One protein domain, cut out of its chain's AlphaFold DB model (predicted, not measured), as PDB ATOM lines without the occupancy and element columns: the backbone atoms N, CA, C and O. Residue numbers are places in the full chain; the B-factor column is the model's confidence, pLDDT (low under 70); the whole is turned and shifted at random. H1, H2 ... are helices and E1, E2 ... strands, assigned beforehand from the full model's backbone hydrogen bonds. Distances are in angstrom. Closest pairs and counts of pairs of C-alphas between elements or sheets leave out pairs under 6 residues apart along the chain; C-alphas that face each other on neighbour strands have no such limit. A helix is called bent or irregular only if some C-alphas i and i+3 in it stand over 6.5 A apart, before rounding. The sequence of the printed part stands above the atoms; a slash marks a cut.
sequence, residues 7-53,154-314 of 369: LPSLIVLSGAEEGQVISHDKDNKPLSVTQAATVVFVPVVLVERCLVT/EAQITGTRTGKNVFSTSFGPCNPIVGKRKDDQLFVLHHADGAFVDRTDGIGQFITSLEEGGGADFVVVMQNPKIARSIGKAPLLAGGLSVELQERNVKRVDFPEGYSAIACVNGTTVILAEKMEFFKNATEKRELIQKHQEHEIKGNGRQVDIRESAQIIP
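This is residues 7 to 53 and 154 to 314 of the 369 residues of an uncharacterized protein of Legionella brunensis (UniProt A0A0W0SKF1). Two sheets make a sandwich with crossed strands, partly face to face: a strongly twisted, branched sheet of E1, E2, E3, E5, E10, E11 and E12, and a five-strand sheet whose other face is covered by H2 and H3. H4 caps the far end of the branched sheet, and tiny H1 is on that sheet's opposite face. The printed part has 208 residues, with four named helices and twelve named strands that follow each other along the chain as E1 E2 E3 H1 E4 E5 E6 E7 H2 E8 H3 E9 E10 E11 H4 E12, and its class is mixed, helices and strands. The smaller sheet, E4 E7 E6 E8 E9, is mixed. The whole is compact, with a radius of gyration of the C-alphas of 16.2 A and spans of 48 by 37 by 30 A.

Begin with E3, residues 38 to 48, and its parallel neighbour E11, residues 269 to 279, where N 40 and O 270 are 2.7 A apart. E3 bends by 103 degrees at residue 43, and E11 by 104 degrees at residue 274. On the other side of E3 look for E1, residues 10 to 15, parallel, with N 13 and O 46 at 2.8 A, and E12, residues 301 to 305, antiparallel, with N 304 and O 39 at 2.7 A. E2, residues 21 to 24, forms a hairpin with E1, with N 12 and O 24 at 2.8 A. E10, residues 261 to 265, forms a hairpin with E11, with N 271 and O 263 at 2.7 A; its other neighbour is antiparallel E5, residues 166 to 168, with N 166 and O 264 at 2.8 A. In the second sheet, E4, residues 160 to 163, is antiparallel to E7, residues 187 to 192, with N 161 and O 189 at 2.8 A. E6, residues 175 to 181, forms a hairpin with E7, with N 179 and O 188 at 2.8 A. E8, residues 216 to 223, is antiparallel to E6, with N 178 and O 220 at 2.9 A, and parallel to E9, residues 250 to 254, with N 221 and O 251 at 2.8 A. The sheets' strands stand at 60 degrees; the closest C-alphas of E7 and E10, Phe 187 and Cys 264, are 6.7 A apart. H2, residues 201 to 212, is on this sheet at a height of 8.2 A, over E7 and only just over E6, where 3 of its C-alphas fall. H3, residues 228 to 245, is on the same face over E8, at 7.9 A; it is only just irregular, with C-alphas 232 and 235 at 6.7 A. E7, H2, E8 make a split strand-helix-strand unit, E6 between its strands, and E8, H3, E9 one with neighbour strands; both crossovers are right-handed. H4, residues 282 to 294, is on the branched sheet at a height of 9.5 A, slantwise to E3 at 41 degrees on the local plane; H1, residues 49 to 52, is on the opposite face. Every O i to N i+4 pair is within hydrogen-bond range in H2 and H4, 12 of 14 in H3, and H1 is too short for one.

Find C-alpha 10, where E1 begins, at (62.262, -20.233, 16.206). H3 is 26.3 A long, from C-alpha 228 at (43.241, -37.380, 25.495); E3 measures 21.1 A and E11 20.6 A. E12 ends at C-alpha 305, (43.467, -15.830, 12.929).

The two farthest C-alphas, Gln 246 and Glu 294, are 49.3 A apart. Residues 54 to 153 are not printed, and C-alphas 53 and 154 are 7.8 A apart across the cut. The link E2 to E3 is long, with 13 residues. Mean pLDDT of the printed part is 87.6; residues 32 to 37, 155, 157 to 158, 172 and 308 are under 70.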
ATOM      1  N   LEU A   7      55.602 -18.689   9.595       83.88
ATOM      2  CA  LEU A   7      56.458 -18.075  10.598       83.88
ATOM      3  C   LEU A   7      57.702 -18.947  10.790       83.88
ATOM      4  O   LEU A   7      57.668 -20.150  10.504       83.88
ATOM      5  N   PRO A   8      58.821 -18.373  11.264       88.12
ATOM      6  CA  PRO A   8      60.016 -19.162  11.514       88.12
ATOM      7  C   PRO A   8      59.748 -20.243  12.564       88.12
ATOM      8  O   PRO A   8      58.861 -20.128  13.412       88.12
ATOM      9  N   SER A   9      60.567 -21.288  12.531       89.69
ATOM     10  CA  SER A   9      60.518 -22.373  13.510       89.69
ATOM     11  C   SER A   9      61.016 -21.957  14.908       89.69
ATOM     12  O   SER A   9      60.711 -22.616  15.903       89.69
ATOM     13  N   LEU A  10      61.751 -20.841  14.982       92.75
ATOM     14  CA  LEU A  10      62.262 -20.233  16.206       92.75
ATOM     15  C   LEU A  10      61.920 -18.744  16.248       92.75
ATOM     16  O   LEU A  10      62.250 -18.003  15.320       92.75
ATOM     17  N   ILE A  11      61.330 -18.313  17.362       93.19
ATOM     18  CA  ILE A  11      61.110 -16.900  17.689       93.19
ATOM     19  C   ILE A  11      61.952 -16.522  18.903       93.19
ATOM     20  O   ILE A  11      62.018 -17.273  19.874       93.19
ATOM     21  N   VAL A  12      62.558 -15.339  18.869       94.69
ATOM     22  CA  VAL A  12      63.226 -14.721  20.012       94.69
ATOM     23  C   VAL A  12      62.411 -13.533  20.504       94.69
ATOM     24  O   VAL A  12      62.133 -12.611  19.741       94.69
ATOM     25  N   LEU A  13      62.071 -13.547  21.790       94.75
ATOM     26  CA  LEU A  13      61.402 -12.466  22.501       94.75
ATOM     27  C   LEU A  13      62.419 -11.723  23.371       94.75
ATOM     28  O   LEU A  13      63.108 -12.340  24.186       94.75
ATOM     29  N   SER A  14      62.518 -10.410  23.198       92.56
ATOM     30  CA  SER A  14      63.430  -9.548  23.966       92.56
ATOM     31  C   SER A  14      62.716  -8.295  24.461       92.56
ATOM     32  O   SER A  14      61.685  -7.906  23.909       92.56
ATOM     33  N   GLY A  15      63.236  -7.699  25.531       88.00
ATOM     34  CA  GLY A  15      62.741  -6.424  26.039       88.00
ATOM     35  C   GLY A  15      63.027  -5.281  25.071       88.00
ATOM     36  O   GLY A  15      64.063  -5.248  24.410       88.00
ATOM     37  N   ALA A  16      62.095  -4.341  25.003       83.88
ATOM     38  CA  ALA A  16      62.256  -3.060  24.336       83.88
ATOM     39  C   ALA A  16      61.848  -1.921  25.277       83.88
ATOM     40  O   ALA A  16      61.501  -2.138  26.443       83.88
ATOM     41  N   GLU A  17      61.903  -0.693  24.768       75.38
ATOM     42  CA  GLU A  17      61.464   0.489  25.504       75.38
ATOM     43  C   GLU A  17      59.987   0.365  25.931       75.38
ATOM     44  O   GLU A  17      59.183  -0.344  25.316       75.38
ATOM     45  N   GLU A  18      59.638   1.020  27.043       72.06
ATOM     46  CA  GLU A  18      58.263   1.084  27.572       72.06
ATOM     47  C   GLU A  18      57.614  -0.286  27.887       72.06
ATOM     48  O   GLU A  18      56.387  -0.466  27.851       72.06
ATOM     49  N   GLY A  19      58.440  -1.292  28.196       73.62
ATOM     50  CA  GLY A  19      57.979  -2.630  28.572       73.62
ATOM     51  C   GLY A  19      57.287  -3.384  27.432       73.62
ATOM     52  O   GLY A  19      56.474  -4.282  27.682       73.62
ATOM     53  N   GLN A  20      57.552  -2.992  26.181       85.94
ATOM     54  CA  GLN A  20      57.170  -3.777  25.012       85.94
ATOM     55  C   GLN A  20      58.115  -4.966  24.827       85.94
ATOM     56  O   GLN A  20      59.282  -4.938  25.220       85.94
ATOM     57  N   VAL A  21      57.596  -6.023  24.212       90.19
ATOM     58  CA  VAL A  21      58.358  -7.201  23.806       90.19
ATOM     59  C   VAL A  21      58.531  -7.168  22.298       90.19
ATOM     60  O   VAL A  21      57.554  -7.184  21.550       90.19
ATOM     61  N   ILE A  22      59.774  -7.162  21.840       91.00
ATOM     62  CA  ILE A  22      60.100  -7.319  20.422       91.00
ATOM     63  C   ILE A  22      60.234  -8.801  20.083       91.00
ATOM     64  O   ILE A  22      60.710  -9.596  20.892       91.00
ATOM     65  N   SER A  23      59.786  -9.163  18.883       90.81
ATOM     66  CA  SER A  23      59.766 -10.536  18.377       90.81
ATOM     67  C   SER A  23      60.595 -10.616  17.106       90.81
ATOM     68  O   SER A  23      60.251  -9.975  16.111       90.81
ATOM     69  N   HIS A  24      61.686 -11.377  17.138       91.19
ATOM     70  CA  HIS A  24      62.595 -11.554  16.008       91.19
ATOM     71  C   HIS A  24      62.746 -13.032  15.637       91.19
ATOM     72  O   HIS A  24      62.525 -13.917  16.463       91.19
ATOM     73  N   ASP A  25      63.165 -13.304  14.405       88.38
ATOM     74  CA  ASP A  25      63.646 -14.630  14.021       88.38
ATOM     75  C   ASP A  25      65.092 -14.884  14.502       88.38
ATOM     76  O   ASP A  25      65.722 -14.066  15.184       88.38
ATOM     77  N   LYS A  26      65.635 -16.047  14.128       83.06
ATOM     78  CA  LYS A  26      67.016 -16.456  14.434       83.06
ATOM     79  C   LYS A  26      68.095 -15.530  13.846       83.06
ATOM     80  O   LYS A  26      69.192 -15.481  14.392       83.06
ATOM     81  N   ASP A  27      67.784 -14.809  12.769       84.56
ATOM     82  CA  ASP A  27      68.683 -13.891  12.059       84.56
ATOM     83  C   ASP A  27      68.468 -12.434  12.517       84.56
ATOM     84  O   ASP A  27      68.957 -11.492  11.891       84.56
ATOM     85  N   ASN A  28      67.739 -12.247  13.626       85.19
ATOM     86  CA  ASN A  28      67.377 -10.960  14.208       85.19
ATOM     87  C   ASN A  28      66.493 -10.086  13.297       85.19
ATOM     88  O   ASN A  28      66.466  -8.863  13.447       85.19
ATOM     89  N   LYS A  29      65.755 -10.694  12.360       88.19
ATOM     90  CA  LYS A  29      64.771  -9.981  11.540       88.19
ATOM     91  C   LYS A  29      63.469  -9.814  12.326       88.19
ATOM     92  O   LYS A  29      62.977 -10.800  12.882       88.19
ATOM     93  N   PRO A  30      62.882  -8.606  12.361       86.00
ATOM     94  CA  PRO A  30      61.604  -8.381  13.016       86.00
ATOM     95  C   PRO A  30      60.480  -9.227  12.428       86.00
ATOM     96  O   PRO A  30      60.295  -9.286  11.212       86.00
ATOM     97  N   LEU A  31      59.693  -9.844  13.305       80.31
ATOM     98  CA  LEU A  31      58.499 -10.576  12.921       80.31
ATOM     99  C   LEU A  31      57.295  -9.644  12.961       80.31
ATOM    100  O   LEU A  31      56.917  -9.124  14.008       80.31
ATOM    101  N   SER A  32      56.669  -9.458  11.801       66.88
ATOM    102  CA  SER A  32      55.381  -8.776  11.705       66.88
ATOM    103  C   SER A  32      54.277  -9.761  12.066       66.88
ATOM    104  O   SER A  32      53.782 -10.485  11.205       66.88
ATOM    105  N   VAL A  33      53.917  -9.810  13.348       64.31
ATOM    106  CA  VAL A  33      52.670 -10.441  13.789       64.31
ATOM    107  C   VAL A  33      51.575  -9.386  13.643       64.31
ATOM    108  O   VAL A  33      51.706  -8.279  14.164       64.31
ATOM    109  N   THR A  34      50.542  -9.675  12.855       55.28
ATOM    110  CA  THR A  34      49.496  -8.698  12.515       55.28
ATOM    111  C   THR A  34      48.807  -8.120  13.755       55.28
ATOM    112  O   THR A  34      48.635  -8.804  14.757       55.28
ATOM    113  N   GLN A  35      48.367  -6.862  13.664       54.62
ATOM    114  CA  GLN A  35      47.879  -6.042  14.787       54.62
ATOM    115  C   GLN A  35      46.536  -6.483  15.412       54.62
ATOM    116  O   GLN A  35      46.136  -5.944  16.442       54.62
ATOM    117  N   ALA A  36      45.822  -7.452  14.830       58.81
ATOM    118  CA  ALA A  36      44.648  -8.048  15.469       58.81
ATOM    119  C   ALA A  36      45.077  -9.115  16.488       58.81
ATOM    120  O   ALA A  36      46.176  -9.654  16.387       58.81
ATOM    121  N   ALA A  37      44.212  -9.442  17.454       65.19
ATOM    122  CA  ALA A  37      44.462 -10.532  18.394       65.19
ATOM    123  C   ALA A  37      44.838 -11.813  17.636       65.19
ATOM    124  O   ALA A  37      44.002 -12.429  16.977       65.19
ATOM    125  N   THR A  38      46.117 -12.168  17.695       79.56
ATOM    126  CA  THR A  38      46.694 -13.207  16.853       79.56
ATOM    127  C   THR A  38      47.192 -14.324  17.744       79.56
ATOM    128  O   THR A  38      47.935 -14.079  18.699       79.56
ATOM    129  N   VAL A  39      46.807 -15.556  17.417       88.88
ATOM    130  CA  VAL A  39      47.399 -16.737  18.037       88.88
ATOM    131  C   VAL A  39      48.413 -17.317  17.064       88.88
ATOM    132  O   VAL A  39      48.136 -17.491  15.885       88.88
ATOM    133  N   VAL A  40      49.611 -17.596  17.541       89.50
ATOM    134  CA  VAL A  40      50.725 -18.128  16.767       89.50
ATOM    135  C   VAL A  40      51.119 -19.464  17.366       89.50
ATOM    136  O   VAL A  40      51.147 -19.614  18.584       89.50
ATOM    137  N   PHE A  41      51.466 -20.421  16.514       90.94
ATOM    138  CA  PHE A  41      52.224 -21.594  16.919       90.94
ATOM    139  C   PHE A  41      53.638 -21.505  16.354       90.94
ATOM    140  O   PHE A  41      53.798 -21.249  15.161       90.94
ATOM    141  N   VAL A  42      54.647 -21.761  17.187       92.44
ATOM    142  CA  VAL A  42      56.031 -21.990  16.753       92.44
ATOM    143  C   VAL A  42      56.651 -23.148  17.529       92.44
ATOM    144  O   VAL A  42      56.384 -23.275  18.717       92.44
ATOM    145  N   PRO A  43      57.511 -23.977  16.928       92.56
ATOM    146  CA  PRO A  43      58.177 -25.048  17.665       92.56
ATOM    147  C   PRO A  43      58.962 -24.549  18.890       92.56
ATOM    148  O   PRO A  43      58.794 -25.075  19.993       92.56
ATOM    149  N   VAL A  44      59.787 -23.508  18.722       94.31
ATOM    150  CA  VAL A  44      60.659 -22.991  19.785       94.31
ATOM    151  C   VAL A  44      60.465 -21.493  19.974       94.31
ATOM    152  O   VAL A  44      60.512 -20.714  19.022       94.31
ATOM    153  N   VAL A  45      60.334 -21.077  21.231       94.88
ATOM    154  CA  VAL A  45      60.441 -19.673  21.626       94.88
ATOM    155  C   VAL A  45      61.583 -19.492  22.623       94.88
ATOM    156  O   VAL A  45      61.662 -20.171  23.647       94.88
ATOM    157  N   LEU A  46      62.494 -18.576  22.315       95.69
ATOM    158  CA  LEU A  46      63.522 -18.114  23.237       95.69
ATOM    159  C   LEU A  46      63.041 -16.816  23.872       95.69
ATOM    160  O   LEU A  46      62.651 -15.895  23.161       95.69
ATOM    161  N   VAL A  47      63.076 -16.724  25.194       95.12
ATOM    162  CA  VAL A  47      62.574 -15.560  25.928       95.12
ATOM    163  C   VAL A  47      63.683 -14.981  26.784       95.12
ATOM    164  O   VAL A  47      64.315 -15.688  27.571       95.12
ATOM    165  N   GLU A  48      63.918 -13.684  26.652       93.69
ATOM    166  CA  GLU A  48      64.847 -12.990  27.529       93.69
ATOM    167  C   GLU A  48      64.353 -13.067  28.977       93.69
ATOM    168  O   GLU A  48      63.198 -12.763  29.282       93.69
ATOM    169  N   ARG A  49      65.221 -13.513  29.889       88.69
ATOM    170  CA  ARG A  49      64.835 -13.870  31.256       88.69
ATOM    171  C   ARG A  49      64.198 -12.702  32.001       88.69
ATOM    172  O   ARG A  49      63.247 -12.939  32.746       88.69
ATOM    173  N   CYS A  50      64.666 -11.478  31.755       85.44
ATOM    174  CA  CYS A  50      64.159 -10.263  32.385       85.44
ATOM    175  C   CYS A  50      62.670  -9.998  32.084       85.44
ATOM    176  O   CYS A  50      61.989  -9.403  32.913       85.44
ATOM    177  N   LEU A  51      62.132 -10.504  30.965       88.31
ATOM    178  CA  LEU A  51      60.710 -10.375  30.620       88.31
ATOM    179  C   LEU A  51      59.802 -11.178  31.557       88.31
ATOM    180  O   LEU A  51      58.679 -10.768  31.856       88.31
ATOM    181  N   VAL A  52      60.285 -12.333  32.018       84.75
ATOM    182  CA  VAL A  52      59.563 -13.206  32.954       84.75
ATOM    183  C   VAL A  52      59.879 -12.803  34.388       84.75
ATOM    184  O   VAL A  52      58.993 -12.574  35.220       84.75
ATOM    185  N   THR A  53      61.176 -12.684  34.656       79.25
ATOM    186  CA  THR A  53      61.737 -12.420  35.968       79.25
ATOM    187  C   THR A  53      62.871 -11.416  35.823       79.25
ATOM    188  O   THR A  53      63.992 -11.841  35.544       79.25
ATOM    189  N   GLU A 154      55.035 -14.763  35.216       79.62
ATOM    190  CA  GLU A 154      54.959 -16.215  35.045       79.62
ATOM    191  C   GLU A 154      53.600 -16.746  35.527       79.62
ATOM    192  O   GLU A 154      53.210 -16.492  36.666       79.62
ATOM    193  N   ALA A 155      52.898 -17.528  34.703       66.31
ATOM    194  CA  ALA A 155      51.765 -18.327  35.170       66.31
ATOM    195  C   ALA A 155      52.238 -19.726  35.596       66.31
ATOM    196  O   ALA A 155      52.885 -20.444  34.827       66.31
ATOM    197  N   GLN A 156      51.901 -20.126  36.822       70.88
ATOM    198  CA  GLN A 156      52.170 -21.474  37.327       70.88
ATOM    199  C   GLN A 156      51.110 -22.483  36.860       70.88
ATOM    200  O   GLN A 156      50.027 -22.103  36.424       70.88
ATOM    201  N   ILE A 157      51.407 -23.777  37.026       62.50
ATOM    202  CA  ILE A 157      50.541 -24.915  36.648       62.50
ATOM    203  C   ILE A 157      49.129 -24.838  37.253       62.50
ATOM    204  O   ILE A 157      48.194 -25.396  36.690       62.50
ATOM    205  N   THR A 158      48.972 -24.171  38.394       63.88
ATOM    206  CA  THR A 158      47.699 -24.051  39.123       63.88
ATOM    207  C   THR A 158      47.277 -22.595  39.334       63.88
ATOM    208  O   THR A 158      46.399 -22.321  40.145       63.88
ATOM    209  N   GLY A 159      47.932 -21.643  38.660       74.19
ATOM    210  CA  GLY A 159      47.751 -20.211  38.899       74.19
ATOM    211  C   GLY A 159      47.082 -19.485  37.739       74.19
ATOM    212  O   GLY A 159      47.229 -19.865  36.576       74.19
ATOM    213  N   THR A 160      46.385 -18.399  38.066       86.94
ATOM    214  CA  THR A 160      45.947 -17.392  37.095       86.94
ATOM    215  C   THR A 160      46.911 -16.222  37.123       86.94
ATOM    216  O   THR A 160      47.350 -15.795  38.191       86.94
ATOM    217  N   ARG A 161      47.244 -15.684  35.950       88.94
ATOM    218  CA  ARG A 161      48.107 -14.515  35.840       88.94
ATOM    219  C   ARG A 161      47.537 -13.474  34.893       88.94
ATOM    220  O   ARG A 161      47.181 -13.802  33.767       88.94
ATOM    221  N   THR A 162      47.542 -12.223  35.341       90.25
ATOM    222  CA  THR A 162      47.166 -11.055  34.541       90.25
ATOM    223  C   THR A 162      48.394 -10.206  34.232       90.25
ATOM    224  O   THR A 162      49.245 -10.004  35.100       90.25
ATOM    225  N   GLY A 163      48.504  -9.688  33.012       88.75
ATOM    226  CA  GLY A 163      49.545  -8.728  32.664       88.75
ATOM    227  C   GLY A 163      49.614  -8.400  31.180       88.75
ATOM    228  O   GLY A 163      49.005  -9.060  30.340       88.75
ATOM    229  N   LYS A 164      50.409  -7.377  30.848       88.00
ATOM    230  CA  LYS A 164      50.693  -6.993  29.453       88.00
ATOM    231  C   LYS A 164      51.476  -8.096  28.739       88.00
ATOM    232  O   LYS A 164      51.247  -8.360  27.560       88.00
ATOM    233  N   ASN A 165      52.368  -8.740  29.493       89.69
ATOM    234  CA  ASN A 165      53.138  -9.898  29.079       89.69
ATOM    235  C   ASN A 165      52.959 -11.014  30.116       89.69
ATOM    236  O   ASN A 165      53.098 -10.765  31.313       89.69
ATOM    237  N   VAL A 166      52.657 -12.232  29.671       91.88
ATOM    238  CA  VAL A 166      52.471 -13.403  30.534       91.88
ATOM    239  C   VAL A 166      53.110 -14.625  29.885       91.88
ATOM    240  O   VAL A 166      52.860 -14.913  28.720       91.88
ATOM    241  N   PHE A 167      53.917 -15.370  30.632       92.12
ATOM    242  CA  PHE A 167      54.695 -16.502  30.133       92.12
ATOM    243  C   PHE A 167      54.443 -17.739  30.984       92.12
ATOM    244  O   PHE A 167      54.290 -17.643  32.198       92.12
ATOM    245  N   SER A 168      54.431 -18.920  30.375       91.00
ATOM    246  CA  SER A 168      54.380 -20.172  31.126       91.00
ATOM    247  C   SER A 168      54.867 -21.348  30.287       91.00
ATOM    248  O   SER A 168      54.684 -21.384  29.073       91.00
ATOM    249  N   THR A 169      55.529 -22.303  30.939       87.38
ATOM    250  CA  THR A 169      56.278 -23.399  30.302       87.38
ATOM    251  C   THR A 169      55.706 -24.788  30.587       87.38
ATOM    252  O   THR A 169      56.384 -25.782  30.331       87.38
ATOM    253  N   SER A 170      54.503 -24.893  31.167       75.75
ATOM    254  CA  SER A 170      54.059 -26.143  31.800       75.75
ATOM    255  C   SER A 170      52.670 -26.653  31.401       75.75
ATOM    256  O   SER A 170      51.992 -27.325  32.172       75.75
ATOM    257  N   PHE A 171      52.260 -26.452  30.151       74.56
ATOM    258  CA  PHE A 171      50.925 -26.841  29.685       74.56
ATOM    259  C   PHE A 171      50.752 -28.303  29.284       74.56
ATOM    260  O   PHE A 171      49.700 -28.640  28.749       74.56
ATOM    261  N   GLY A 172      51.723 -29.175  29.581       65.19
ATOM    262  CA  GLY A 172      51.732 -30.587  29.179       65.19
ATOM    263  C   GLY A 172      50.337 -31.233  29.204       65.19
ATOM    264  O   GLY A 172      49.760 -31.417  28.147       65.19
ATOM    265  N   PRO A 173      49.724 -31.524  30.363       72.44
ATOM    266  CA  PRO A 173      48.388 -32.134  30.439       72.44
ATOM    267  C   PRO A 173      47.215 -31.136  30.575       72.44
ATOM    268  O   PRO A 173      46.066 -31.552  30.787       72.44
ATOM    269  N   CYS A 174      47.484 -29.831  30.532       86.38
ATOM    270  CA  CYS A 174      46.512 -28.785  30.858       86.38
ATOM    271  C   CYS A 174      45.992 -28.074  29.605       86.38
ATOM    272  O   CYS A 174      46.594 -28.131  28.533       86.38
ATOM    273  N   ASN A 175      44.861 -27.387  29.749       91.75
ATOM    274  CA  ASN A 175      44.356 -26.496  28.711       91.75
ATOM    275  C   ASN A 175      44.697 -25.051  29.111       91.75
ATOM    276  O   ASN A 175      44.165 -24.575  30.115       91.75
ATOM    277  N   PRO A 176      45.586 -24.356  28.378       92.69
ATOM    278  CA  PRO A 176      45.722 -22.916  28.495       92.69
ATOM    279  C   PRO A 176      44.399 -22.247  28.152       92.69
ATOM    280  O   PRO A 176      43.817 -22.503  27.093       92.69
ATOM    281  N   ILE A 177      43.956 -21.371  29.042       94.25
ATOM    282  CA  ILE A 177      42.826 -20.479  28.813       94.25
ATOM    283  C   ILE A 177      43.384 -19.066  28.826       94.25
ATOM    284  O   ILE A 177      43.943 -18.632  29.831       94.25
ATOM    285  N   VAL A 178      43.252 -18.364  27.705       95.00
ATOM    286  CA  VAL A 178      43.685 -16.972  27.579       95.00
ATOM    287  C   VAL A 178      42.466 -16.101  27.360       95.00
ATOM    288  O   VAL A 178      41.683 -16.347  26.448       95.00
ATOM    289  N   GLY A 179      42.312 -15.072  28.177       94.62
ATOM    290  CA  GLY A 179      41.378 -13.983  27.942       94.62
ATOM    291  C   GLY A 179      42.141 -12.690  27.705       94.62
ATOM    292  O   GLY A 179      43.237 -12.503  28.234       94.62
ATOM    293  N   LYS A 180      41.565 -11.796  26.908       93.31
ATOM    294  CA  LYS A 180      42.064 -10.430  26.752       93.31
ATOM    295  C   LYS A 180      41.034  -9.463  27.312       93.31
ATOM    296  O   LYS A 180      39.913  -9.437  26.809       93.31
ATOM    297  N   ARG A 181      41.409  -8.700  28.337       93.62
ATOM    298  CA  ARG A 181      40.549  -7.694  28.974       93.62
ATOM    299  C   ARG A 181      40.217  -6.558  27.999       93.62
ATOM    300  O   ARG A 181      41.071  -6.179  27.198       93.62
ATOM    301  N   LYS A 182      38.990  -6.031  28.056       91.75
ATOM    302  CA  LYS A 182      38.509  -4.982  27.136       91.75
ATOM    303  C   LYS A 182      39.164  -3.629  27.422       91.75
ATOM    304  O   LYS A 182      39.690  -3.008  26.503       91.75
ATOM    305  N   ASP A 183      39.191  -3.201  28.678       93.38
ATOM    306  CA  ASP A 183      39.534  -1.813  29.016       93.38
ATOM    307  C   ASP A 183      41.045  -1.551  29.010       93.38
ATOM    308  O   ASP A 183      41.515  -0.559  28.455       93.38
ATOM    309  N   ASP A 184      41.818  -2.458  29.609       91.00
ATOM    310  CA  ASP A 184      43.267  -2.311  29.800       91.00
ATOM    311  C   ASP A 184      44.101  -3.130  28.796       91.00
ATOM    312  O   ASP A 184      45.327  -3.007  28.751       91.00
ATOM    313  N   GLN A 185      43.436  -3.951  27.972       89.31
ATOM    314  CA  GLN A 185      44.050  -4.808  26.953       89.31
ATOM    315  C   GLN A 185      45.084  -5.799  27.528       89.31
ATOM    316  O   GLN A 185      45.914  -6.333  26.785       89.31
ATOM    317  N   LEU A 186      45.040  -6.075  28.838       91.88
ATOM    318  CA  LEU A 186      45.916  -7.051  29.478       91.88
ATOM    319  C   LEU A 186      45.448  -8.475  29.176       91.88
ATOM    320  O   LEU A 186      44.253  -8.771  29.057       91.88
ATOM    321  N   PHE A 187      46.413  -9.384  29.094       93.38
ATOM    322  CA  PHE A 187      46.121 -10.804  29.044       93.38
ATOM    323  C   PHE A 187      45.834 -11.334  30.435       93.38
ATOM    324  O   PHE A 187      46.504 -10.975  31.399       93.38
ATOM    325  N   VAL A 188      44.889 -12.259  30.501       94.00
ATOM    326  CA  VAL A 188      44.661 -13.140  31.637       94.00
ATOM    327  C   VAL A 188      44.931 -14.551  31.143       94.00
ATOM    328  O   VAL A 188      44.334 -14.982  30.160       94.00
ATOM    329  N   LEU A 189      45.846 -15.267  31.784       94.12
ATOM    330  CA  LEU A 189      46.192 -16.646  31.462       94.12
ATOM    331  C   LEU A 189      45.866 -17.529  32.658       94.12
ATOM    332  O   LEU A 189      46.333 -17.265  33.765       94.12
ATOM    333  N   HIS A 190      45.121 -18.600  32.420       92.75
ATOM    334  CA  HIS A 190      44.841 -19.626  33.411       92.75
ATOM    335  C   HIS A 190      45.242 -21.011  32.911       92.75
ATOM    336  O   HIS A 190      45.177 -21.334  31.721       92.75
ATOM    337  N   HIS A 191      45.651 -21.832  33.867       90.88
ATOM    338  CA  HIS A 191      46.146 -23.172  33.659       90.88
ATOM    339  C   HIS A 191      45.087 -24.187  34.107       90.88
ATOM    340  O   HIS A 191      45.032 -24.569  35.271       90.88
ATOM    341  N   ALA A 192      44.223 -24.620  33.179       89.50
ATOM    342  CA  ALA A 192      43.101 -25.491  33.527       89.50
ATOM    343  C   ALA A 192      43.531 -26.962  33.648       89.50
ATOM    344  O   ALA A 192      43.682 -27.703  32.659       89.50
ATOM    345  N   ASP A 193      43.723 -27.396  34.889       84.81
ATOM    346  CA  ASP A 193      43.996 -28.776  35.276       84.81
ATOM    347  C   ASP A 193      42.711 -29.629  35.299       84.81
ATOM    348  O   ASP A 193      42.719 -30.764  34.803       84.81
ATOM    349  N   GLY A 194      41.599 -29.048  35.749       85.81
ATOM    350  CA  GLY A 194      40.245 -29.591  35.731       85.81
ATOM    351  C   GLY A 194      39.391 -29.127  34.546       85.81
ATOM    352  O   GLY A 194      39.833 -28.380  33.676       85.81
ATOM    353  N   ALA A 195      38.152 -29.622  34.499       86.81
ATOM    354  CA  ALA A 195      37.138 -29.226  33.512       86.81
ATOM    355  C   ALA A 195      36.018 -28.365  34.119       86.81
ATOM    356  O   ALA A 195      35.052 -28.034  33.432       86.81
ATOM    357  N   PHE A 196      36.110 -28.087  35.419       85.88
ATOM    358  CA  PHE A 196      35.115 -27.325  36.154       85.88
ATOM    359  C   PHE A 196      35.330 -25.840  35.883       85.88
ATOM    360  O   PHE A 196      36.459 -25.356  35.898       85.88
ATOM    361  N   VAL A 197      34.234 -25.150  35.599       85.56
ATOM    362  CA  VAL A 197      34.194 -23.700  35.441       85.56
ATOM    363  C   VAL A 197      33.176 -23.214  36.456       85.56
ATOM    364  O   VAL A 197      32.001 -23.053  36.145       85.56
ATOM    365  N   ASP A 198      33.610 -23.114  37.701       82.12
ATOM    366  CA  ASP A 198      32.857 -22.459  38.760       82.12
ATOM    367  C   ASP A 198      33.636 -21.225  39.222       82.12
ATOM    368  O   ASP A 198      34.776 -20.998  38.826       82.12
ATOM    369  N   ARG A 199      33.022 -20.371  40.037       83.88
ATOM    370  CA  ARG A 199      33.689 -19.154  40.523       83.88
ATOM    371  C   ARG A 199      34.656 -19.417  41.683       83.88
ATOM    372  O   ARG A 199      34.998 -18.483  42.405       83.88
ATOM    373  N   THR A 200      35.087 -20.662  41.882       80.12
ATOM    374  CA  THR A 200      36.065 -21.027  42.909       80.12
ATOM    375  C   THR A 200      37.453 -21.235  42.297       80.12
ATOM    376  O   THR A 200      37.617 -21.333  41.079       80.12
ATOM    377  N   ASP A 201      38.478 -21.220  43.148       81.94
ATOM    378  CA  ASP A 201      39.873 -21.471  42.775       81.94
ATOM    379  C   ASP A 201      40.399 -20.600  41.608       81.94
ATOM    380  O   ASP A 201      40.034 -19.430  41.444       81.94
ATOM    381  N   GLY A 202      41.340 -21.136  40.822       81.81
ATOM    382  CA  GLY A 202      42.059 -20.386  39.793       81.81
ATOM    383  C   GLY A 202      41.177 -19.938  38.623       81.81
ATOM    384  O   GLY A 202      41.368 -18.834  38.109       81.81
ATOM    385  N   ILE A 203      40.187 -20.737  38.217       88.94
ATOM    386  CA  ILE A 203      39.271 -20.348  37.136       88.94
ATOM    387  C   ILE A 203      38.322 -19.226  37.590       88.94
ATOM    388  O   ILE A 203      38.049 -18.312  36.812       88.94
ATOM    389  N   GLY A 204      37.927 -19.204  38.869       90.38
ATOM    390  CA  GLY A 204      37.246 -18.062  39.478       90.38
ATOM    391  C   GLY A 204      38.087 -16.786  39.410       90.38
ATOM    392  O   GLY A 204      37.604 -15.764  38.933       90.38
ATOM    393  N   GLN A 205      39.374 -16.855  39.774       90.38
ATOM    394  CA  GLN A 205      40.298 -15.713  39.639       90.38
ATOM    395  C   GLN A 205      40.433 -15.235  38.186       90.38
ATOM    396  O   GLN A 205      40.557 -14.037  37.941       90.38
ATOM    397  N   PHE A 206      40.402 -16.155  37.218       93.75
ATOM    398  CA  PHE A 206      40.416 -15.812  35.796       93.75
ATOM    399  C   PHE A 206      39.168 -15.021  35.397       93.75
ATOM    400  O   PHE A 206      39.292 -13.977  34.762       93.75
ATOM    401  N   ILE A 207      37.982 -15.483  35.800       94.31
ATOM    402  CA  ILE A 207      36.710 -14.811  35.507       94.31
ATOM    403  C   ILE A 207      36.661 -13.435  36.176       94.31
ATOM    404  O   ILE A 207      36.443 -12.445  35.482       94.31
ATOM    405  N   THR A 208      36.943 -13.355  37.480       94.00
ATOM    406  CA  THR A 208      36.983 -12.088  38.230       94.00
ATOM    407  C   THR A 208      37.945 -11.103  37.582       94.00
ATOM    408  O   THR A 208      37.614  -9.940  37.380       94.00
ATOM    409  N   SER A 209      39.120 -11.584  37.173       93.56
ATOM    410  CA  SER A 209      40.093 -10.766  36.466       93.56
ATOM    411  C   SER A 209      39.517 -10.193  35.165       93.56
ATOM    412  O   SER A 209      39.704  -9.016  34.886       93.56
ATOM    413  N   LEU A 210      38.800 -10.971  34.355       94.94
ATOM    414  CA  LEU A 210      38.175 -10.419  33.149       94.94
ATOM    415  C   LEU A 210      37.120  -9.360  33.483       94.94
ATOM    416  O   LEU A 210      37.080  -8.328  32.821       94.94
ATOM    417  N   GLU A 211      36.303  -9.586  34.509       94.56
ATOM    418  CA  GLU A 211      35.265  -8.646  34.952       94.56
ATOM    419  C   GLU A 211      35.854  -7.308  35.426       94.56
ATOM    420  O   GLU A 211      35.350  -6.253  35.049       94.56
ATOM    421  N   GLU A 212      36.964  -7.337  36.170       94.19
ATOM    422  CA  GLU A 212      37.703  -6.136  36.589       94.19
ATOM    423  C   GLU A 212      38.219  -5.299  35.409       94.19
ATOM    424  O   GLU A 212      38.371  -4.088  35.538       94.19
ATOM    425  N   GLY A 213      38.493  -5.935  34.267       93.12
ATOM    426  CA  GLY A 213      38.932  -5.279  33.033       93.12
ATOM    427  C   GLY A 213      37.800  -4.902  32.072       93.12
ATOM    428  O   GLY A 213      38.057  -4.792  30.871       93.12
ATOM    429  N   GLY A 214      36.556  -4.807  32.558       93.06
ATOM    430  CA  GLY A 214      35.378  -4.478  31.742       93.06
ATOM    431  C   GLY A 214      34.837  -5.651  30.910       93.06
ATOM    432  O   GLY A 214      34.023  -5.466  30.003       93.06
ATOM    433  N   GLY A 215      35.279  -6.877  31.197       92.94
ATOM    434  CA  GLY A 215      35.001  -8.086  30.424       92.94
ATOM    435  C   GLY A 215      36.130  -8.441  29.452       92.94
ATOM    436  O   GLY A 215      37.248  -7.939  29.557       92.94
ATOM    437  N   ALA A 216      35.843  -9.320  28.485       92.06
ATOM    438  CA  ALA A 216      36.851  -9.843  27.557       92.06
ATOM    439  C   ALA A 216      36.558  -9.542  26.075       92.06
ATOM    440  O   ALA A 216      35.455  -9.816  25.597       92.06
ATOM    441  N   ASP A 217      37.554  -9.053  25.328       89.44
ATOM    442  CA  ASP A 217      37.504  -8.938  23.858       89.44
ATOM    443  C   ASP A 217      37.331 -10.318  23.217       89.44
ATOM    444  O   ASP A 217      36.535 -10.523  22.296       89.44
ATOM    445  N   PHE A 218      38.085 -11.283  23.740       89.88
ATOM    446  CA  PHE A 218      37.961 -12.692  23.424       89.88
ATOM    447  C   PHE A 218      38.433 -13.539  24.603       89.88
ATOM    448  O   PHE A 218      39.249 -13.109  25.423       89.88
ATOM    449  N   VAL A 219      37.959 -14.782  24.623       94.62
ATOM    450  CA  VAL A 219      38.491 -15.851  25.466       94.62
ATOM    451  C   VAL A 219      38.778 -17.041  24.572       94.62
ATOM    452  O   VAL A 219      37.939 -17.422  23.760       94.62
ATOM    453  N   VAL A 220      39.962 -17.626  24.690       94.50
ATOM    454  CA  VAL A 220      40.382 -18.771  23.891       94.50
ATOM    455  C   VAL A 220      40.829 -19.917  24.785       94.50
ATOM    456  O   VAL A 220      41.672 -19.757  25.667       94.50
ATOM    457  N   VAL A 221      40.252 -21.089  24.538       95.50
ATOM    458  CA  VAL A 221      40.654 -22.363  25.132       95.50
ATOM    459  C   VAL A 221      41.521 -23.095  24.120       95.50
ATOM    460  O   VAL A 221      41.052 -23.484  23.047       95.50
ATOM    461  N   MET A 222      42.791 -23.283  24.461       94.00
ATOM    462  CA  MET A 222      43.725 -24.009  23.611       94.00
ATOM    463  C   MET A 222      43.559 -25.510  23.843       94.00
ATOM    464  O   MET A 222      43.511 -25.981  24.986       94.00
ATOM    465  N   GLN A 223      43.453 -26.266  22.756       93.00
ATOM    466  CA  GLN A 223      43.337 -27.713  22.777       93.00
ATOM    467  C   GLN A 223      44.582 -28.353  22.171       93.00
ATOM    468  O   GLN A 223      44.959 -28.068  21.037       93.00
ATOM    469  N   ASN A 224      45.178 -29.273  22.925       92.06
ATOM    470  CA  ASN A 224      46.185 -30.199  22.429       92.06
ATOM    471  C   ASN A 224      45.513 -31.553  22.119       92.06
ATOM    472  O   ASN A 224      45.147 -32.265  23.067       92.06
ATOM    473  N   PRO A 225      45.337 -31.934  20.841       87.62
ATOM    474  CA  PRO A 225      44.701 -33.185  20.443       87.62
ATOM    475  C   PRO A 225      45.634 -34.396  20.571       87.62
ATOM    476  O   PRO A 225      45.184 -35.531  20.451       87.62
ATOM    477  N   LYS A 226      46.923 -34.205  20.881       88.38
ATOM    478  CA  LYS A 226      47.825 -35.318  21.221       88.38
ATOM    479  C   LYS A 226      47.582 -35.853  22.639       88.38
ATOM    480  O   LYS A 226      48.185 -36.850  23.030       88.38
ATOM    481  N   ILE A 227      46.718 -35.204  23.427       88.88
ATOM    482  CA  ILE A 227      46.516 -35.501  24.848       88.88
ATOM    483  C   ILE A 227      45.031 -35.715  25.128       88.88
ATOM    484  O   ILE A 227      44.255 -34.769  25.226       88.88
ATOM    485  N   ALA A 228      44.642 -36.976  25.333       86.69
ATOM    486  CA  ALA A 228      43.241 -37.380  25.495       86.69
ATOM    487  C   ALA A 228      42.493 -36.604  26.596       86.69
ATOM    488  O   ALA A 228      41.338 -36.221  26.415       86.69
ATOM    489  N   ARG A 229      43.159 -36.316  27.726       86.88
ATOM    490  CA  ARG A 229      42.568 -35.497  28.799       86.88
ATOM    491  C   ARG A 229      42.274 -34.069  28.337       86.88
ATOM    492  O   ARG A 229      41.230 -33.541  28.691       86.88
ATOM    493  N   SER A 230      43.154 -33.463  27.542       89.81
ATOM    494  CA  SER A 230      42.931 -32.126  26.975       89.81
ATOM    495  C   SER A 230      41.722 -32.121  26.033       89.81
ATOM    496  O   SER A 230      40.868 -31.250  26.167       89.81
ATOM    497  N   ILE A 231      41.585 -33.136  25.169       90.50
ATOM    498  CA  ILE A 231      40.435 -33.275  24.254       90.50
ATOM    499  C   ILE A 231      39.114 -33.332  25.024       90.50
ATOM    500  O   ILE A 231      38.157 -32.668  24.648       90.50
ATOM    501  N   GLY A 232      39.050 -34.112  26.108       90.12
ATOM    502  CA  GLY A 232      37.830 -34.225  26.911       90.12
ATOM    503  C   GLY A 232      37.506 -32.964  27.721       90.12
ATOM    504  O   GLY A 232      36.336 -32.656  27.927       90.12
ATOM    505  N   LYS A 233      38.522 -32.221  28.182       93.12
ATOM    506  CA  LYS A 233      38.342 -31.014  29.010       93.12
ATOM    507  C   LYS A 233      38.001 -29.773  28.191       93.12
ATOM    508  O   LYS A 233      37.110 -29.024  28.579       93.12
ATOM    509  N   ALA A 234      38.689 -29.553  27.071       95.12
ATOM    510  CA  ALA A 234      38.557 -28.347  26.256       95.12
ATOM    511  C   ALA A 234      37.104 -27.966  25.891       95.12
ATOM    512  O   ALA A 234      36.762 -26.791  26.057       95.12
ATOM    513  N   PRO A 235      36.219 -28.885  25.443       96.19
ATOM    514  CA  PRO A 235      34.837 -28.527  25.135       96.19
ATOM    515  C   PRO A 235      34.030 -28.153  26.385       96.19
ATOM    516  O   PRO A 235      33.194 -27.252  26.317       96.19
ATOM    517  N   LEU A 236      34.295 -28.796  27.529       96.44
ATOM    518  CA  LEU A 236      33.645 -28.475  28.805       96.44
ATOM    519  C   LEU A 236      34.071 -27.091  29.303       96.44
ATOM    520  O   LEU A 236      33.218 -26.310  29.706       96.44
ATOM    521  N   LEU A 237      35.363 -26.766  29.203       96.06
ATOM    522  CA  LEU A 237      35.910 -25.457  29.567       96.06
ATOM    523  C   LEU A 237      35.336 -24.346  28.682       96.06
ATOM    524  O   LEU A 237      34.820 -23.361  29.196       96.06
ATOM    525  N   ALA A 238      35.368 -24.516  27.357       96.44
ATOM    526  CA  ALA A 238      34.832 -23.520  26.428       96.44
ATOM    527  C   ALA A 238      33.316 -23.324  26.608       96.44
ATOM    528  O   ALA A 238      32.826 -22.193  26.627       96.44
ATOM    529  N   GLY A 239      32.570 -24.421  26.782       96.25
ATOM    530  CA  GLY A 239      31.138 -24.386  27.062       96.25
ATOM    531  C   GLY A 239      30.814 -23.715  28.396       96.25
ATOM    532  O   GLY A 239      29.989 -22.808  28.431       96.25
ATOM    533  N   GLY A 240      31.485 -24.129  29.472       95.62
ATOM    534  CA  GLY A 240      31.306 -23.574  30.811       95.62
ATOM    535  C   GLY A 240      31.630 -22.084  30.868       95.62
ATOM    536  O   GLY A 240      30.807 -21.308  31.333       95.62
ATOM    537  N   LEU A 241      32.763 -21.662  30.294       96.12
ATOM    538  CA  LEU A 241      33.144 -20.248  30.225       96.12
ATOM    539  C   LEU A 241      32.140 -19.403  29.446       96.12
ATOM    540  O   LEU A 241      31.842 -18.289  29.861       96.12
ATOM    541  N   SER A 242      31.597 -19.926  28.340       95.12
ATOM    542  CA  SER A 242      30.561 -19.209  27.581       95.12
ATOM    543  C   SER A 242      29.336 -18.936  28.453       95.12
ATOM    544  O   SER A 242      28.782 -17.842  28.415       95.12
ATOM    545  N   VAL A 243      28.928 -19.923  29.257       94.81
ATOM    546  CA  VAL A 243      27.779 -19.803  30.162       94.81
ATOM    547  C   VAL A 243      28.073 -18.851  31.319       94.81
ATOM    548  O   VAL A 243      27.267 -17.958  31.567       94.81
ATOM    549  N   GLU A 244      29.215 -19.005  31.990       93.62
ATOM    550  CA  GLU A 244      29.585 -18.183  33.151       93.62
ATOM    551  C   GLU A 244      29.794 -16.707  32.795       93.62
ATOM    552  O   GLU A 244      29.394 -15.829  33.557       93.62
ATOM    553  N   LEU A 245      30.379 -16.429  31.626       92.31
ATOM    554  CA  LEU A 245      30.576 -15.064  31.130       92.31
ATOM    555  C   LEU A 245      29.341 -14.515  30.403       92.31
ATOM    556  O   LEU A 245      29.292 -13.326  30.116       92.31
ATOM    557  N   GLN A 246      28.354 -15.362  30.089       91.38
ATOM    558  CA  GLN A 246      27.214 -15.038  29.218       91.38
ATOM    559  C   GLN A 246      27.630 -14.492  27.839       91.38
ATOM    560  O   GLN A 246      26.901 -13.730  27.203       91.38
ATOM    561  N   GLU A 247      28.782 -14.931  27.339       88.88
ATOM    562  CA  GLU A 247      29.417 -14.406  26.132       88.88
ATOM    563  C   GLU A 247      29.519 -15.479  25.038       88.88
ATOM    564  O   GLU A 247      29.819 -16.649  25.285       88.88
ATOM    565  N   ARG A 248      29.300 -15.082  23.777       84.69
ATOM    566  CA  ARG A 248      29.435 -15.982  22.607       84.69
ATOM    567  C   ARG A 248      30.832 -15.955  21.979       84.69
ATOM    568  O   ARG A 248      31.103 -16.699  21.033       84.69
ATOM    569  N   ASN A 249      31.702 -15.063  22.448       84.50
ATOM    570  CA  ASN A 249      33.043 -14.851  21.905       84.50
ATOM    571  C   ASN A 249      34.105 -15.789  22.509       84.50
ATOM    572  O   ASN A 249      35.282 -15.641  22.182       84.50
ATOM    573  N   VAL A 250      33.710 -16.780  23.316       93.00
ATOM    574  CA  VAL A 250      34.604 -17.859  23.748       93.00
ATOM    575  C   VAL A 250      34.896 -18.781  22.563       93.00
ATOM    576  O   VAL A 250      33.992 -19.315  21.917       93.00
ATOM    577  N   LYS A 251      36.177 -18.955  22.253       92.69
ATOM    578  CA  LYS A 251      36.675 -19.780  21.153       92.69
ATOM    579  C   LYS A 251      37.437 -20.976  21.694       92.69
ATOM    580  O   LYS A 251      38.079 -20.908  22.738       92.69
ATOM    581  N   ARG A 252      37.416 -22.063  20.934       93.88
ATOM    582  CA  ARG A 252      38.310 -23.200  21.133       93.88
ATOM    583  C   ARG A 252      39.175 -23.348  19.897       93.88
ATOM    584  O   ARG A 252      38.648 -23.293  18.789       93.88
ATOM    585  N   VAL A 253      40.475 -23.519  20.089       92.69
ATOM    586  CA  VAL A 253      41.434 -23.628  18.985       92.69
ATOM    587  C   VAL A 253      42.226 -24.914  19.133       92.69
ATOM    588  O   VAL A 253      42.762 -25.196  20.206       92.69
ATOM    589  N   ASP A 254      42.280 -25.689  18.054       90.75
ATOM    590  CA  ASP A 254      43.024 -26.943  17.992       90.75
ATOM    591  C   ASP A 254      44.459 -26.728  17.496       90.75
ATOM    592  O   ASP A 254      44.688 -26.121  16.446       90.75
ATOM    593  N   PHE A 255      45.424 -27.252  18.250       89.75
ATOM    594  CA  PHE A 255      46.848 -27.220  17.915       89.75
ATOM    595  C   PHE A 255      47.351 -28.641  17.668       89.75
ATOM    596  O   PHE A 255      47.852 -29.267  18.604       89.75
ATOM    597  N   PRO A 256      47.218 -29.181  16.440       87.94
ATOM    598  CA  PRO A 256      47.582 -30.562  16.115       87.94
ATOM    599  C   PRO A 256      49.045 -30.902  16.395       87.94
ATOM    600  O   PRO A 256      49.368 -32.060  16.650       87.94
ATOM    601  N   GLU A 257      49.929 -29.910  16.392       87.19
ATOM    602  CA  GLU A 257      51.340 -30.039  16.748       87.19
ATOM    603  C   GLU A 257      51.534 -30.323  18.244       87.19
ATOM    604  O   GLU A 257      52.505 -30.962  18.647       87.19
ATOM    605  N   GLY A 258      50.561 -29.955  19.073       88.81
ATOM    606  CA  GLY A 258      50.698 -29.916  20.517       88.81
ATOM    607  C   GLY A 258      51.564 -28.747  20.979       88.81
ATOM    608  O   GLY A 258      52.187 -28.041  20.198       88.81
ATOM    609  N   TYR A 259      51.568 -28.515  22.283       90.75
ATOM    610  CA  TYR A 259      52.314 -27.428  22.909       90.75
ATOM    611  C   TYR A 259      52.716 -27.830  24.326       90.75
ATOM    612  O   TYR A 259      52.095 -28.704  24.940       90.75
ATOM    613  N   SER A 260      53.734 -27.161  24.858       91.19
ATOM    614  CA  SER A 260      54.105 -27.221  26.275       91.19
ATOM    615  C   SER A 260      54.197 -25.837  26.917       91.19
ATOM    616  O   SER A 260      54.137 -25.732  28.139       91.19
ATOM    617  N   ALA A 261      54.286 -24.775  26.115       92.81
ATOM    618  CA  ALA A 261      54.513 -23.425  26.593       92.81
ATOM    619  C   ALA A 261      53.611 -22.404  25.894       92.81
ATOM    620  O   ALA A 261      53.136 -22.629  24.778       92.81
ATOM    621  N   ILE A 262      53.409 -21.267  26.557       93.88
ATOM    622  CA  ILE A 262      52.695 -20.115  26.024       93.88
ATOM    623  C   ILE A 262      53.398 -18.811  26.418       93.88
ATOM    624  O   ILE A 262      53.883 -18.668  27.542       93.88
ATOM    625  N   ALA A 263      53.423 -17.849  25.507       93.88
ATOM    626  CA  ALA A 263      53.803 -16.468  25.760       93.88
ATOM    627  C   ALA A 263      52.708 -15.549  25.220       93.88
ATOM    628  O   ALA A 263      52.416 -15.560  24.031       93.88
ATOM    629  N   CYS A 264      52.111 -14.743  26.079       93.25
ATOM    630  CA  CYS A 264      51.200 -13.677  25.697       93.25
ATOM    631  C   CYS A 264      51.977 -12.368  25.803       93.25
ATOM    632  O   CYS A 264      52.542 -12.102  26.861       93.25
ATOM    633  N   VAL A 265      52.066 -11.579  24.734       91.94
ATOM    634  CA  VAL A 265      52.925 -10.389  24.687       91.94
ATOM    635  C   VAL A 265      52.229  -9.189  24.057       91.94
ATOM    636  O   VAL A 265      51.398  -9.333  23.154       91.94
ATOM    637  N   ASN A 266      52.585  -7.998  24.542       87.69
ATOM    638  CA  ASN A 266      52.109  -6.691  24.074       87.69
ATOM    639  C   ASN A 266      50.583  -6.494  24.093       87.69
ATOM    640  O   ASN A 266      50.081  -5.588  23.437       87.69
ATOM    641  N   GLY A 267      49.830  -7.333  24.812       84.31
ATOM    642  CA  GLY A 267      48.361  -7.288  24.805       84.31
ATOM    643  C   GLY A 267      47.704  -7.700  23.477       84.31
ATOM    644  O   GLY A 267      46.498  -7.529  23.303       84.31
ATOM    645  N   THR A 268      48.455  -8.229  22.504       85.31
ATOM    646  CA  THR A 268      47.915  -8.541  21.162       85.31
ATOM    647  C   THR A 268      48.276  -9.922  20.642       85.31
ATOM    648  O   THR A 268      47.534 -10.468  19.826       85.31
ATOM    649  N   THR A 269      49.371 -10.511  21.115       89.62
ATOM    650  CA  THR A 269      49.907 -11.742  20.533       89.62
ATOM    651  C   THR A 269      49.959 -12.858  21.560       89.62
ATOM    652  O   THR A 269      50.527 -12.683  22.634       89.62
ATOM    653  N   VAL A 270      49.414 -14.022  21.210       92.62
ATOM    654  CA  VAL A 270      49.525 -15.262  21.984       92.62
ATOM    655  C   VAL A 270      50.364 -16.251  21.187       92.62
ATOM    656  O   VAL A 270      49.993 -16.620  20.082       92.62
ATOM    657  N   ILE A 271      51.489 -16.693  21.728       92.81
ATOM    658  CA  ILE A 271      52.429 -17.618  21.095       92.81
ATOM    659  C   ILE A 271      52.384 -18.927  21.869       92.81
ATOM    660  O   ILE A 271      52.763 -18.962  23.034       92.81
ATOM    661  N   LEU A 272      51.941 -20.001  21.232       93.25
ATOM    662  CA  LEU A 272      52.078 -21.365  21.728       93.25
ATOM    663  C   LEU A 272      53.351 -21.980  21.169       93.25
ATOM    664  O   LEU A 272      53.666 -21.795  19.991       93.25
ATOM    665  N   ALA A 273      54.056 -22.729  22.010       93.25
ATOM    666  CA  ALA A 273      55.259 -23.420  21.589       93.25
ATOM    667  C   ALA A 273      55.386 -24.832  22.147       93.25
ATOM    668  O   ALA A 273      54.912 -25.135  23.246       93.25
ATOM    669  N   GLU A 274      56.067 -25.701  21.397       91.56
ATOM    670  CA  GLU A 274      56.484 -27.015  21.897       91.56
ATOM    671  C   GLU A 274      57.557 -26.875  22.967       91.56
ATOM    672  O   GLU A 274      57.631 -27.704  23.875       91.56
ATOM    673  N   LYS A 275      58.372 -25.819  22.882       91.88
ATOM    674  CA  LYS A 275      59.430 -25.534  23.839       91.88
ATOM    675  C   LYS A 275      59.622 -24.036  24.042       91.88
ATOM    676  O   LYS A 275      59.710 -23.273  23.084       91.88
ATOM    677  N   MET A 276      59.760 -23.641  25.303       94.00
ATOM    678  CA  MET A 276      60.214 -22.311  25.696       94.00
ATOM    679  C   MET A 276      61.519 -22.433  26.481       94.00
ATOM    680  O   MET A 276      61.593 -23.190  27.449       94.00
ATOM    681  N   GLU A 277      62.540 -21.690  26.065       94.19
ATOM    682  CA  GLU A 277      63.825 -21.587  26.762       94.19
ATOM    683  C   GLU A 277      64.128 -20.129  27.100       94.19
ATOM    684  O   GLU A 277      63.660 -19.209  26.432       94.19
ATOM    685  N   PHE A 278      64.916 -19.922  28.153       93.25
ATOM    686  CA  PHE A 278      65.273 -18.591  28.631       93.25
ATOM    687  C   PHE A 278      66.755 -18.310  28.408       93.25
ATOM    688  O   PHE A 278      67.576 -19.206  28.594       93.25
ATOM    689  N   PHE A 279      67.090 -17.062  28.086       93.56
ATOM    690  CA  PHE A 279      68.468 -16.566  28.044       93.56
ATOM    691  C   PHE A 279      68.599 -15.288  28.866       93.56
ATOM    692  O   PHE A 279      67.658 -14.500  28.947       93.56
ATOM    693  N   LYS A 280      69.762 -15.069  29.475       90.44
ATOM    694  CA  LYS A 280      70.039 -13.888  30.309       90.44
ATOM    695  C   LYS A 280      70.808 -12.798  29.580       90.44
ATOM    696  O   LYS A 280      70.742 -11.640  29.964       90.44
ATOM    697  N   ASN A 281      71.598 -13.169  28.578       89.69
ATOM    698  CA  ASN A 281      72.519 -12.258  27.910       89.69
ATOM    699  C   ASN A 281      72.730 -12.647  26.440       89.69
ATOM    700  O   ASN A 281      72.288 -13.700  25.973       89.69
ATOM    701  N   ALA A 282      73.431 -11.784  25.703       92.06
ATOM    702  CA  ALA A 282      73.691 -11.967  24.279       92.06
ATOM    703  C   ALA A 282      74.549 -13.205  23.950       92.06
ATOM    704  O   ALA A 282      74.475 -13.718  22.832       92.06
ATOM    705  N   THR A 283      75.368 -13.692  24.884       95.31
ATOM    706  CA  THR A 283      76.169 -14.910  24.689       95.31
ATOM    707  C   THR A 283      75.283 -16.146  24.781       95.31
ATOM    708  O   THR A 283      75.200 -16.883  23.803       95.31
ATOM    709  N   GLU A 284      74.512 -16.290  25.863       95.38
ATOM    710  CA  GLU A 284      73.539 -17.383  26.020       95.38
ATOM    711  C   GLU A 284      72.511 -17.404  24.874       95.38
ATOM    712  O   GLU A 284      72.178 -18.466  24.349       95.38
ATOM    713  N   LYS A 285      72.039 -16.226  24.431       94.81
ATOM    714  CA  LYS A 285      71.146 -16.106  23.266       94.81
ATOM    715  C   LYS A 285      71.761 -16.751  22.020       94.81
ATOM    716  O   LYS A 285      71.087 -17.526  21.344       94.81
ATOM    717  N   ARG A 286      73.023 -16.433  21.707       94.06
ATOM    718  CA  ARG A 286      73.725 -16.976  20.532       94.06
ATOM    719  C   ARG A 286      73.941 -18.483  20.644       94.06
ATOM    720  O   ARG A 286      73.683 -19.187  19.675       94.06
ATOM    721  N   GLU A 287      74.342 -18.968  21.816       94.88
ATOM    722  CA  GLU A 287      74.537 -20.400  22.077       94.88
ATOM    723  C   GLU A 287      73.241 -21.198  21.886       94.88
ATOM    724  O   GLU A 287      73.238 -22.235  21.222       94.88
ATOM    725  N   LEU A 288      72.115 -20.701  22.408       94.75
ATOM    726  CA  LEU A 288      70.814 -21.349  22.225       94.75
ATOM    727  C   LEU A 288      70.364 -21.332  20.762       94.75
ATOM    728  O   LEU A 288      69.858 -22.343  20.277       94.75
ATOM    729  N   ILE A 289      70.559 -20.220  20.045       93.25
ATOM    730  CA  ILE A 289      70.251 -20.150  18.609       93.25
ATOM    731  C   ILE A 289      71.083 -21.183  17.839       93.25
ATOM    732  O   ILE A 289      70.515 -21.945  17.059       93.25
ATOM    733  N   GLN A 290      72.394 -21.258  18.088       91.75
ATOM    734  CA  GLN A 290      73.281 -22.221  17.432       91.75
ATOM    735  C   GLN A 290      72.867 -23.668  17.731       91.75
ATOM    736  O   GLN A 290      72.714 -24.467  16.810       91.75
ATOM    737  N   LYS A 291      72.584 -23.989  18.998       91.69
ATOM    738  CA  LYS A 291      72.101 -25.316  19.409       91.69
ATOM    739  C   LYS A 291      70.873 -25.750  18.606       91.69
ATOM    740  O   LYS A 291      70.793 -26.896  18.170       91.69
ATOM    741  N   HIS A 292      69.920 -24.846  18.403       89.88
ATOM    742  CA  HIS A 292      68.701 -25.126  17.641       89.88
ATOM    743  C   HIS A 292      68.916 -25.196  16.127       89.88
ATOM    744  O   HIS A 292      68.163 -25.882  15.437       89.88
ATOM    745  N   GLN A 293      69.944 -24.531  15.602       83.88
ATOM    746  CA  GLN A 293      70.361 -24.691  14.207       83.88
ATOM    747  C   GLN A 293      70.992 -26.070  13.969       83.88
ATOM    748  O   GLN A 293      70.667 -26.722  12.982       83.88
ATOM    749  N   GLU A 294      71.842 -26.535  14.887       81.06
ATOM    750  CA  GLU A 294      72.535 -27.829  14.788       81.06
ATOM    751  C   GLU A 294      71.589 -29.032  14.914       81.06
ATOM    752  O   GLU A 294      71.831 -30.073  14.309       81.06
ATOM    753  N   HIS A 295      70.504 -28.897  15.682       76.56
ATOM    754  CA  HIS A 295      69.561 -29.990  15.954       76.56
ATOM    755  C   HIS A 295      68.344 -30.023  15.016       76.56
ATOM    756  O   HIS A 295      67.455 -30.838  15.247       76.56
ATOM    757  N   GLU A 296      68.308 -29.160  13.992       72.69
ATOM    758  CA  GLU A 296      67.200 -28.973  13.042       72.69
ATOM    759  C   GLU A 296      65.818 -28.946  13.723       72.69
ATOM    760  O   GLU A 296      65.152 -29.969  13.908       72.69
ATOM    761  N   ILE A 297      65.345 -27.749  14.083       76.81
ATOM    762  CA  ILE A 297      63.968 -27.591  14.566       76.81
ATOM    763  C   ILE A 297      62.999 -28.089  13.489       76.81
ATOM    764  O   ILE A 297      62.905 -27.515  12.403       76.81
ATOM    765  N   LYS A 298      62.246 -29.142  13.812       74.81
ATOM    766  CA  LYS A 298      61.253 -29.718  12.908       74.81
ATOM    767  C   LYS A 298      59.998 -28.848  12.864       74.81
ATOM    768  O   LYS A 298      59.440 -28.505  13.900       74.81
ATOM    769  N   GLY A 299      59.515 -28.591  11.650       75.94
ATOM    770  CA  GLY A 299      58.264 -27.876  11.397       75.94
ATOM    771  C   GLY A 299      58.427 -26.360  11.293       75.94
ATOM    772  O   GLY A 299      59.388 -25.777  11.791       75.94
ATOM    773  N   ASN A 300      57.461 -25.724  10.633       79.00
ATOM    774  CA  ASN A 300      57.384 -24.272  10.513       79.00
ATOM    775  C   ASN A 300      56.408 -23.706  11.541       79.00
ATOM    776  O   ASN A 300      55.436 -24.357  11.933       79.00
ATOM    777  N   GLY A 301      56.666 -22.467  11.950       84.56
ATOM    778  CA  GLY A 301      55.688 -21.680  12.668       84.56
ATOM    779  C   GLY A 301      54.524 -21.300  11.760       84.56
ATOM    780  O   GLY A 301      54.638 -21.267  10.532       84.56
ATOM    781  N   ARG A 302      53.387 -20.971  12.362       86.25
ATOM    782  CA  ARG A 302      52.204 -20.529  11.625       86.25
ATOM    783  C   ARG A 302      51.307 -19.654  12.473       86.25
ATOM    784  O   ARG A 302      51.251 -19.771  13.697       86.25
ATOM    785  N   GLN A 303      50.554 -18.816  11.783       86.56
ATOM    786  CA  GLN A 303      49.583 -17.928  12.387       86.56
ATOM    787  C   GLN A 303      48.162 -18.504  12.329       86.56
ATOM    788  O   GLN A 303      47.757 -19.106  11.335       86.56
ATOM    789  N   VAL A 304      47.398 -18.292  13.398       83.94
ATOM    790  CA  VAL A 304      45.975 -18.602  13.535       83.94
ATOM    791  C   VAL A 304      45.221 -17.297  13.757       83.94
ATOM    792  O   VAL A 304      45.312 -16.676  14.820       83.94
ATOM    793  N   ASP A 305      44.452 -16.890  12.752       78.19
ATOM    794  CA  ASP A 305      43.467 -15.830  12.929       78.19
ATOM    795  C   ASP A 305      42.293 -16.376  13.753       78.19
ATOM    796  O   ASP A 305      41.641 -17.341  13.351       78.19
ATOM    797  N   ILE A 306      42.026 -15.769  14.911       77.44
ATOM    798  CA  ILE A 306      40.943 -16.174  15.820       77.44
ATOM    799  C   ILE A 306      39.537 -15.846  15.297       77.44
ATOM    800  O   ILE A 306      38.546 -16.235  15.922       77.44
ATOM    801  N   ARG A 307      39.424 -15.111  14.187       76.12
ATOM    802  CA  ARG A 307      38.151 -14.781  13.536       76.12
ATOM    803  C   ARG A 307      37.812 -15.776  12.436       76.12
ATOM    804  O   ARG A 307      36.667 -16.211  12.350       76.12
ATOM    805  N   GLU A 308      38.800 -16.147  11.626       69.06
ATOM    806  CA  GLU A 308      38.593 -16.863  10.360       69.06
ATOM    807  C   GLU A 308      39.636 -17.971  10.129       69.06
ATOM    808  O   GLU A 308      40.311 -18.021   9.102       69.06
ATOM    809  N   SER A 309      39.763 -18.901  11.079       76.75
ATOM    810  CA  SER A 309      40.623 -20.082  10.932       76.75
ATOM    811  C   SER A 309      39.842 -21.388  11.014       76.75
ATOM    812  O   SER A 309      39.008 -21.583  11.897       76.75
ATOM    813  N   ALA A 310      40.189 -22.331  10.132       78.38
ATOM    814  CA  ALA A 310      39.669 -23.699  10.143       78.38
ATOM    815  C   ALA A 310      40.041 -24.489  11.415       78.38
ATOM    816  O   ALA A 310      39.472 -25.544  11.670       78.38
ATOM    817  N   GLN A 311      40.992 -23.990  12.209       86.00
ATOM    818  CA  GLN A 311      41.395 -24.594  13.485       86.00
ATOM    819  C   GLN A 311      40.552 -24.130  14.665       86.00
ATOM    820  O   GLN A 311      40.647 -24.696  15.755       86.00
ATOM    821  N   ILE A 312      39.740 -23.091  14.466       89.19
ATOM    822  CA  ILE A 312      38.747 -22.703  15.453       89.19
ATOM    823  C   ILE A 312      37.641 -23.743  15.387       89.19
ATOM    824  O   ILE A 312      36.943 -23.864  14.379       89.19
ATOM    825  N   ILE A 313      37.452 -24.469  16.481       91.19
ATOM    826  CA  ILE A 313      36.357 -25.419  16.578       91.19
ATOM    827  C   ILE A 313      35.087 -24.637  16.933       91.19
ATOM    828  O   ILE A 313      35.053 -23.960  17.970       91.19
ATOM    829  N   PRO A 314      34.034 -24.685  16.096       90.81
ATOM    830  CA  PRO A 314      32.837 -23.895  16.321       90.81
ATOM    831  C   PRO A 314      32.098 -24.353  17.580       90.81
ATOM    832  O   PRO A 314      32.083 -25.533  17.940       90.81
TER     833      PRO A 314